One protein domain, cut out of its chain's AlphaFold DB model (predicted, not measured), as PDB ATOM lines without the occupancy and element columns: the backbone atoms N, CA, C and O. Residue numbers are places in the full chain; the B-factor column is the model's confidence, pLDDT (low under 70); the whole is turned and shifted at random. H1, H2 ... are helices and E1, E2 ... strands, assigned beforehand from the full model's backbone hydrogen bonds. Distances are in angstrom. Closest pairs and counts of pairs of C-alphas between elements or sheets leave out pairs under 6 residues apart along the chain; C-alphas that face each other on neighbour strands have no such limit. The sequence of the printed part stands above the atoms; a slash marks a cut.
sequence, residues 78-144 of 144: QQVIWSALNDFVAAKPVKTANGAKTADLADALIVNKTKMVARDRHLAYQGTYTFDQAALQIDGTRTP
ATOM      1  N   GLN A  78     -31.116 -19.166  16.551       97.69
ATOM      2  CA  GLN A  78     -31.166 -18.357  15.330       97.69
ATOM      3  C   GLN A  78     -32.576 -17.808  15.057       97.69
ATOM      4  O   GLN A  78     -32.731 -16.654  14.664       97.69
ATOM      5  N   GLN A  79     -33.614 -18.606  15.337       98.12
ATOM      6  CA  GLN A  79     -35.005 -18.177  15.200       98.12
ATOM      7  C   GLN A  79     -35.332 -17.004  16.134       98.12
ATOM      8  O   GLN A  79     -35.992 -16.058  15.713       98.12
ATOM      9  N   VAL A  80     -34.866 -17.047  17.386       98.62
ATOM     10  CA  VAL A  80     -35.098 -15.958  18.343       98.62
ATOM     11  C   VAL A  80     -34.364 -14.688  17.925       98.62
ATOM     12  O   VAL A  80     -34.968 -13.620  17.985       98.62
ATOM     13  N   ILE A  81     -33.117 -14.791  17.450       98.62
ATOM     14  CA  ILE A  81     -32.381 -13.627  16.933       98.62
ATOM     15  C   ILE A  81     -33.109 -13.016  15.729       98.62
ATOM     16  O   ILE A  81     -33.282 -11.801  15.675       98.62
ATOM     17  N   TRP A  82     -33.601 -13.843  14.800       98.50
ATOM     18  CA  TRP A  82     -34.369 -13.372  13.644       98.50
ATOM     19  C   TRP A  82     -35.657 -12.647  14.056       98.50
ATOM     20  O   TRP A  82     -35.942 -11.553  13.569       98.50
ATOM     21  N   SER A  83     -36.436 -13.222  14.977       98.44
ATOM     22  CA  SER A  83     -37.647 -12.581  15.501       98.44
ATOM     23  C   SER A  83     -37.337 -11.266  16.219       98.44
ATOM     24  O   SER A  83     -37.983 -10.259  15.938       98.44
ATOM     25  N   ALA A  84     -36.303 -11.243  17.065       98.56
ATOM     26  CA  ALA A  84     -35.867 -10.035  17.760       98.56
ATOM     27  C   ALA A  84     -35.415  -8.937  16.786       98.56
ATOM     28  O   ALA A  84     -35.752  -7.770  16.973       98.56
ATOM     29  N   LEU A  85     -34.704  -9.300  15.715       98.62
ATOM     30  CA  LEU A  85     -34.302  -8.360  14.677       98.62
ATOM     31  C   LEU A  85     -35.517  -7.749  13.960       98.62
ATOM     32  O   LEU A  85     -35.538  -6.542  13.727       98.62
ATOM     33  N   ASN A  86     -36.536  -8.549  13.636       98.19
ATOM     34  CA  ASN A  86     -37.758  -8.040  13.001       98.19
ATOM     35  C   ASN A  86     -38.510  -7.062  13.909       98.19
ATOM     36  O   ASN A  86     -38.902  -5.987  13.448       98.19
ATOM     37  N   ASP A  87     -38.657  -7.394  15.193       98.06
ATOM     38  CA  ASP A  87     -39.288  -6.515  16.182       98.06
ATOM     39  C   ASP A  87     -38.485  -5.218  16.358       98.06
ATOM     40  O   ASP A  87     -39.051  -4.122  16.321       98.06
ATOM     41  N   PHE A  88     -37.155  -5.321  16.458       97.62
ATOM     42  CA  PHE A  88     -36.256  -4.172  16.517       97.62
ATOM     43  C   PHE A  88     -36.424  -3.267  15.298       97.62
ATOM     44  O   PHE A  88     -36.594  -2.061  15.463       97.62
ATOM     45  N   VAL A  89     -36.431  -3.818  14.079       96.94
ATOM     46  CA  VAL A  89     -36.618  -3.059  12.829       96.94
ATOM     47  C   VAL A  89     -37.996  -2.392  12.789       96.94
ATOM     48  O   VAL A  89     -38.084  -1.202  12.476       96.94
ATOM     49  N   ALA A  90     -39.052  -3.101  13.187       95.94
ATOM     50  CA  ALA A  90     -40.422  -2.590  13.208       95.94
ATOM     51  C   ALA A  90     -40.702  -1.576  14.335       95.94
ATOM     52  O   ALA A  90     -41.682  -0.829  14.247       95.94
ATOM     53  N   ALA A  91     -39.857  -1.518  15.372       94.81
ATOM     54  CA  ALA A  91     -40.057  -0.654  16.529       94.81
ATOM     55  C   ALA A  91     -40.179   0.824  16.132       94.81
ATOM     56  O   ALA A  91     -39.317   1.389  15.444       94.81
ATOM     57  N   LYS A  92     -41.262   1.454  16.596       92.19
ATOM     58  CA  LYS A  92     -41.574   2.864  16.345       92.19
ATOM     59  C   LYS A  92     -41.087   3.739  17.503       92.19
ATOM     60  O   LYS A  92     -41.136   3.298  18.651       92.19
ATOM     61  N   PRO A  93     -40.684   4.993  17.234       92.94
ATOM     62  CA  PRO A  93     -40.351   5.927  18.297       92.94
ATOM     63  C   PRO A  93     -41.566   6.250  19.174       92.94
ATOM     64  O   PRO A  93     -42.643   6.566  18.669       92.94
ATOM     65  N   VAL A  94     -41.366   6.258  20.487       93.44
ATOM     66  CA  VAL A  94     -42.314   6.732  21.498       93.44
ATOM     67  C   VAL A  94     -41.817   8.028  22.121       93.44
ATOM     68  O   VAL A  94     -40.618   8.216  22.332       93.44
ATOM     69  N   LYS A  95     -42.734   8.948  22.432       92.06
ATOM     70  CA  LYS A  95     -42.397  10.170  23.171       92.06
ATOM     71  C   LYS A  95     -42.298   9.852  24.660       92.06
ATOM     72  O   LYS A  95     -43.271   9.397  25.250       92.06
ATOM     73  N   THR A  96     -41.150  10.152  25.255       85.94
ATOM     74  CA  THR A  96     -40.907  10.040  26.698       85.94
ATOM     75  C   THR A  96     -40.589  11.417  27.284       85.94
ATOM     76  O   THR A  96     -40.332  12.368  26.539       85.94
ATOM     77  N   ALA A  97     -40.545  11.532  28.616       85.94
ATOM     78  CA  ALA A  97     -40.122  12.764  29.295       85.94
ATOM     79  C   ALA A  97     -38.716  13.238  28.866       85.94
ATOM     80  O   ALA A  97     -38.442  14.433  28.860       85.94
ATOM     81  N   ASN A  98     -37.856  12.304  28.443       84.81
ATOM     82  CA  ASN A  98     -36.472  12.559  28.039       84.81
ATOM     83  C   ASN A  98     -36.293  12.603  26.508       84.81
ATOM     84  O   ASN A  98     -35.176  12.472  26.013       84.81
ATOM     85  N   GLY A  99     -37.386  12.760  25.753       89.25
ATOM     86  CA  GLY A  99     -37.380  12.793  24.289       89.25
ATOM     87  C   GLY A  99     -37.887  11.504  23.642       89.25
ATOM     88  O   GLY A  99     -38.459  10.632  24.301       89.25
ATOM     89  N   ALA A 100     -37.729  11.406  22.322       91.00
ATOM     90  CA  ALA A 100     -38.144  10.224  21.576       91.00
ATOM     91  C   ALA A 100     -37.194   9.049  21.857       91.00
ATOM     92  O   ALA A 100     -35.980   9.186  21.709       91.00
ATOM     93  N   LYS A 101     -37.747   7.896  22.234       91.81
ATOM     94  CA  LYS A 101     -37.019   6.633  22.397       91.81
ATOM     95  C   LYS A 101     -37.595   5.575  21.469       91.81
ATOM     96  O   LYS A 101     -38.769   5.635  21.137       91.81
ATOM     97  N   THR A 102     -36.789   4.607  21.064       94.12
ATOM     98  CA  THR A 102     -37.231   3.431  20.298       94.12
ATOM     99  C   THR A 102     -36.701   2.199  21.013       94.12
ATOM    100  O   THR A 102     -35.618   2.294  21.589       94.12
ATOM    101  N   ALA A 103     -37.453   1.096  21.001       95.50
ATOM    102  CA  ALA A 103     -36.977  -0.158  21.573       95.50
ATOM    103  C   ALA A 103     -35.680  -0.578  20.875       95.50
ATOM    104  O   ALA A 103     -35.563  -0.438  19.648       95.50
ATOM    105  N   ASP A 104     -34.714  -1.054  21.647       96.00
ATOM    106  CA  ASP A 104     -33.461  -1.556  21.104       96.00
ATOM    107  C   ASP A 104     -33.534  -3.065  20.801       96.00
ATOM    108  O   ASP A 104     -34.574  -3.716  20.949       96.00
ATOM    109  N   LEU A 105     -32.439  -3.626  20.281       97.94
ATOM    110  CA  LEU A 105     -32.387  -5.055  19.973       97.94
ATOM    111  C   LEU A 105     -32.450  -5.910  21.247       97.94
ATOM    112  O   LEU A 105     -32.986  -7.017  21.202       97.94
ATOM    113  N   ALA A 106     -31.921  -5.419  22.371       98.12
ATOM    114  CA  ALA A 106     -31.932  -6.147  23.632       98.12
ATOM    115  C   ALA A 106     -33.360  -6.261  24.179       98.12
ATOM    116  O   ALA A 106     -33.763  -7.356  24.570       98.12
ATOM    117  N   ASP A 107     -34.154  -5.190  24.108       97.94
ATOM    118  CA  ASP A 107     -35.579  -5.202  24.449       97.94
ATOM    119  C   ASP A 107     -36.324  -6.299  23.670       97.94
ATOM    120  O   ASP A 107     -37.025  -7.137  24.246       97.94
ATOM    121  N   ALA A 108     -36.127  -6.338  22.348       98.31
ATOM    122  CA  ALA A 108     -36.740  -7.333  21.471       98.31
ATOM    123  C   ALA A 108     -36.253  -8.760  21.766       98.31
ATOM    124  O   ALA A 108     -37.042  -9.713  21.750       98.31
ATOM    125  N   LEU A 109     -34.964  -8.921  22.067       98.69
ATOM    126  CA  LEU A 109     -34.366 -10.212  22.382       98.69
ATOM    127  C   LEU A 109     -34.892 -10.774  23.704       98.69
ATOM    128  O   LEU A 109     -35.248 -11.950  23.756       98.69
ATOM    129  N   ILE A 110     -35.030  -9.939  24.738       98.56
ATOM    130  CA  ILE A 110     -35.598 -10.329  26.036       98.56
ATOM    131  C   ILE A 110     -36.996 -10.925  25.842       98.56
ATOM    132  O   ILE A 110     -37.293 -12.004  26.363       98.56
ATOM    133  N   VAL A 111     -37.855 -10.266  25.061       98.38
ATOM    134  CA  VAL A 111     -39.227 -10.733  24.804       98.38
ATOM    135  C   VAL A 111     -39.227 -12.068  24.064       98.38
ATOM    136  O   VAL A 111     -39.857 -13.030  24.513       98.38
ATOM    137  N   ASN A 112     -38.492 -12.164  22.956       98.62
ATOM    138  CA  ASN A 112     -38.482 -13.367  22.125       98.62
ATOM    139  C   ASN A 112     -37.822 -14.562  22.828       98.62
ATOM    140  O   ASN A 112     -38.337 -15.682  22.750       98.62
ATOM    141  N   LYS A 113     -36.749 -14.336  23.596       98.50
ATOM    142  CA  LYS A 113     -36.130 -15.376  24.425       98.50
ATOM    143  C   LYS A 113     -37.072 -15.828  25.537       98.50
ATOM    144  O   LYS A 113     -37.180 -17.026  25.779       98.50
ATOM    145  N   THR A 114     -37.826 -14.919  26.156       98.44
ATOM    146  CA  THR A 114     -38.822 -15.287  27.178       98.44
ATOM    147  C   THR A 114     -39.948 -16.141  26.587       98.44
ATOM    148  O   THR A 114     -40.290 -17.174  27.165       98.44
ATOM    149  N   LYS A 115     -40.481 -15.776  25.409       98.25
ATOM    150  CA  LYS A 115     -41.475 -16.588  24.675       98.25
ATOM    151  C   LYS A 115     -40.937 -17.996  24.386       98.25
ATOM    152  O   LYS A 115     -41.640 -18.981  24.613       98.25
ATOM    153  N   MET A 116     -39.681 -18.096  23.940       98.25
ATOM    154  CA  MET A 116     -38.991 -19.368  23.701       98.25
ATOM    155  C   MET A 116     -38.874 -20.203  24.984       98.25
ATOM    156  O   MET A 116     -39.319 -21.345  25.011       98.25
ATOM    157  N   VAL A 117     -38.351 -19.623  26.068       98.31
ATOM    158  CA  VAL A 117     -38.156 -20.317  27.352       98.31
ATOM    159  C   VAL A 117     -39.483 -20.789  27.949       98.31
ATOM    160  O   VAL A 117     -39.551 -21.898  28.475       98.31
ATOM    161  N   ALA A 118     -40.544 -19.983  27.868       98.38
ATOM    162  CA  ALA A 118     -41.872 -20.380  28.330       98.38
ATOM    163  C   ALA A 118     -42.384 -21.604  27.558       98.38
ATOM    164  O   ALA A 118     -42.806 -22.585  28.173       98.38
ATOM    165  N   ARG A 119     -42.265 -21.581  26.224       97.62
ATOM    166  CA  ARG A 119     -42.630 -22.705  25.355       97.62
ATOM    167  C   ARG A 119     -41.826 -23.963  25.689       97.62
ATOM    168  O   ARG A 119     -42.427 -25.012  25.889       97.62
ATOM    169  N   ASP A 120     -40.506 -23.856  25.801       97.88
ATOM    170  CA  ASP A 120     -39.621 -25.003  26.047       97.88
ATOM    171  C   ASP A 120     -39.837 -25.613  27.445       97.88
ATOM    172  O   ASP A 120     -39.638 -26.809  27.659       97.88
ATOM    173  N   ARG A 121     -40.305 -24.806  28.405       98.19
ATOM    174  CA  ARG A 121     -40.705 -25.258  29.746       98.19
ATOM    175  C   ARG A 121     -42.162 -25.713  29.841       98.19
ATOM    176  O   ARG A 121     -42.580 -26.108  30.925       98.19
ATOM    177  N   HIS A 122     -42.931 -25.664  28.752       97.88
ATOM    178  CA  HIS A 122     -44.375 -25.936  28.739       97.88
ATOM    179  C   HIS A 122     -45.170 -25.056  29.725       97.88
ATOM    180  O   HIS A 122     -46.157 -25.490  30.318       97.88
ATOM    181  N   LEU A 123     -44.734 -23.810  29.914       98.19
ATOM    182  CA  LEU A 123     -45.394 -22.821  30.762       98.19
ATOM    183  C   LEU A 123     -46.170 -21.817  29.906       98.19
ATOM    184  O   LEU A 123     -45.731 -21.421  28.826       98.19
ATOM    185  N   ALA A 124     -47.316 -21.359  30.411       97.38
ATOM    186  CA  ALA A 124     -48.069 -20.290  29.766       97.38
ATOM    187  C   ALA A 124     -47.280 -18.969  29.825       97.38
ATOM    188  O   ALA A 124     -46.953 -18.481  30.907       97.38
ATOM    189  N   TYR A 125     -47.007 -18.370  28.665       97.56
ATOM    190  CA  TYR A 125     -46.411 -17.038  28.579       97.56
ATOM    191  C   TYR A 125     -47.460 -15.972  28.929       97.56
ATOM    192  O   TYR A 125     -48.411 -15.757  28.179       97.56
ATOM    193  N   GLN A 126     -47.295 -15.310  30.076       96.94
ATOM    194  CA  GLN A 126     -48.228 -14.277  30.553       96.94
ATOM    195  C   GLN A 126     -47.823 -12.854  30.150       96.94
ATOM    196  O   GLN A 126     -48.646 -11.943  30.219       96.94
ATOM    197  N   GLY A 127     -46.583 -12.669  29.701       97.50
ATOM    198  CA  GLY A 127     -46.031 -11.386  29.286       97.50
ATOM    199  C   GLY A 127     -44.622 -11.161  29.827       97.50
ATOM    200  O   GLY A 127     -44.213 -11.777  30.811       97.50
ATOM    201  N   THR A 128     -43.899 -10.252  29.184       98.25
ATOM    202  CA  THR A 128     -42.618  -9.720  29.651       98.25
ATOM    203  C   THR A 128     -42.871  -8.351  30.263       98.25
ATOM    204  O   THR A 128     -43.397  -7.457  29.604       98.25
ATOM    205  N   TYR A 129     -42.516  -8.177  31.529       98.12
ATOM    206  CA  TYR A 129     -42.817  -6.954  32.263       98.12
ATOM    207  C   TYR A 129     -41.660  -5.958  32.181       98.12
ATOM    208  O   TYR A 129     -40.511  -6.327  32.417       98.12
ATOM    209  N   THR A 130     -41.953  -4.699  31.853       96.94
ATOM    210  CA  THR A 130     -40.938  -3.644  31.718       96.94
ATOM    211  C   THR A 130     -41.483  -2.276  32.126       96.94
ATOM    212  O   THR A 130     -42.662  -1.977  31.948       96.94
ATOM    213  N   PHE A 131     -40.602  -1.436  32.675       95.50
ATOM    214  CA  PHE A 131     -40.863  -0.009  32.887       95.50
ATOM    215  C   PHE A 131     -40.386   0.852  31.705       95.50
ATOM    216  O   PHE A 131     -40.630   2.061  31.693       95.50
ATOM    217  N   ASP A 132     -39.697   0.265  30.720       94.38
ATOM    218  CA  ASP A 132     -39.254   0.994  29.535       94.38
ATOM    219  C   ASP A 132     -40.426   1.208  28.569       94.38
ATOM    220  O   ASP A 132     -40.963   0.277  27.967       94.38
ATOM    221  N   GLN A 133     -40.815   2.474  28.405       93.81
ATOM    222  CA  GLN A 133     -41.911   2.878  27.525       93.81
ATOM    223  C   GLN A 133     -41.694   2.492  26.059       93.81
ATOM    224  O   GLN A 133     -42.670   2.297  25.333       93.81
ATOM    225  N   ALA A 134     -40.445   2.417  25.606       94.88
ATOM    226  CA  ALA A 134     -40.128   2.027  24.245       94.88
ATOM    227  C   ALA A 134     -40.274   0.513  24.068       94.88
ATOM    228  O   ALA A 134     -40.926   0.080  23.117       94.88
ATOM    229  N   ALA A 135     -39.779  -0.274  25.027       95.88
ATOM    230  CA  ALA A 135     -39.947  -1.726  25.036       95.88
ATOM    231  C   ALA A 135     -41.427  -2.147  25.089       95.88
ATOM    232  O   ALA A 135     -41.793  -3.137  24.462       95.88
ATOM    233  N   LEU A 136     -42.300  -1.356  25.738       95.88
ATOM    234  CA  LEU A 136     -43.758  -1.575  25.759       95.88
ATOM    235  C   LEU A 136     -44.430  -1.584  24.368       95.88
ATOM    236  O   LEU A 136     -45.603  -1.932  24.256       95.88
ATOM    237  N   GLN A 137     -43.728  -1.179  23.303       94.06
ATOM    238  CA  GLN A 137     -44.227  -1.293  21.927       94.06
ATOM    239  C   GLN A 137     -44.044  -2.691  21.323       94.06
ATOM    240  O   GLN A 137     -44.611  -2.967  20.267       94.06
ATOM    241  N   ILE A 138     -43.244  -3.560  21.947       96.50
ATOM    242  CA  ILE A 138     -42.994  -4.916  21.457       96.50
ATOM    243  C   ILE A 138     -44.137  -5.830  21.899       96.50
ATOM    244  O   ILE A 138     -44.510  -5.860  23.076       96.50
ATOM    245  N   ASP A 139     -44.675  -6.615  20.964       96.00
ATOM    246  CA  ASP A 139     -45.760  -7.550  21.251       96.00
ATOM    247  C   ASP A 139     -45.387  -8.539  22.366       96.00
ATOM    248  O   ASP A 139     -44.359  -9.221  22.325       96.00
ATOM    249  N   GLY A 140     -46.272  -8.664  23.352       95.50
ATOM    250  CA  GLY A 140     -46.077  -9.510  24.524       95.50
ATOM    251  C   GLY A 140     -45.459  -8.800  25.727       95.50
ATOM    252  O   GLY A 140     -45.302  -9.454  26.758       95.50
ATOM    253  N   THR A 141     -45.135  -7.509  25.640       97.62
ATOM    254  CA  THR A 141     -44.713  -6.718  26.806       97.62
ATOM    255  C   THR A 141     -45.896  -6.144  27.586       97.62
ATOM    256  O   THR A 141     -46.992  -5.966  27.048       97.62
ATOM    257  N   ARG A 142     -45.703  -5.908  28.889       97.62
ATOM    258  CA  ARG A 142     -46.710  -5.359  29.811       97.62
ATOM    259  C   ARG A 142     -46.068  -4.452  30.859       97.62
ATOM    260  O   ARG A 142     -44.910  -4.640  31.227       97.62
ATOM    261  N   THR A 143     -46.843  -3.508  31.380       95.00
ATOM    262  CA  THR A 143     -46.486  -2.781  32.605       95.00
ATOM    263  C   THR A 143     -46.790  -3.666  33.824       95.00
ATOM    264  O   THR A 143     -47.800  -4.378  33.779       95.00
ATOM    265  N   PRO A 144     -45.939  -3.674  34.870       91.88
ATOM    266  CA  PRO A 144     -46.228  -4.335  36.147       91.88
ATOM    267  C   PRO A 144     -47.530  -3.884  36.810       91.88
ATOM    268  O   PRO A 144     -47.899  -2.698  36.645       91.88
TER     269      PRO A 144
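AT A GLANCE: This is residues 78 to 144 of the 144 residues of the protein "Twitching motility protein PilT" of Chromatiales bacterium 21-64-14 (UniProt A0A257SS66). Two helices, H1 and H2, pack on each other at a steep tilt, with the small hairpin of E1 and E2 at one end of a flat model. The last 24 residues, 121 to 144, have no named element; they turn at the far end of H2 and run back along the side of H2 away from H1, folding into a loop of their own. The printed part has 67 residues with two named helices and two named strands, in the order H1, E1, E2, H2, and its class is mostly helix. The sheet, E1 - E2, is antiparallel. The whole is compact, with a radius of gyration of the C-alphas of 12.1 A and spans of 39 by 27 by 13 A.

IN THESE COORDINATES: E1 is residues 94 to 96 and E2 residues 99 to 101. H2, residues 105 to 120, is 22.1 A long and ends with C-alpha 120 at (-39.621, -25.003, 26.047). H1, residues 78 to 90, is 18.4 A long and begins with C-alpha 78 at (-31.166, -18.357, 15.330).

HOW THE PARTS SIT: In the hairpin, E1 and E2 are antiparallel at 137 degrees, with N 94 and O 101 2.7 A apart, within hydrogen-bond range. H1 and H2 touch, the closest C-alphas being those of Ala 84 and Ala 108, 4.7 A apart. They run opposite ways at a steep tilt of 43 degrees. H1 and E2 are apart, as are E1 and H2. In H1 and H2 every O i to N i+4 pair is within hydrogen-bond range. Residues 128 to 129 form a short parallel pairing with residues 141 to 142.

THE WHOLE: The two C-alphas farthest apart, those of Gly 99 and His 122, are 39.6 A apart. The printed part has no cut, and the three links between named elements are tight. The mean pLDDT of the printed part is 96.1, and no printed residue is under 70.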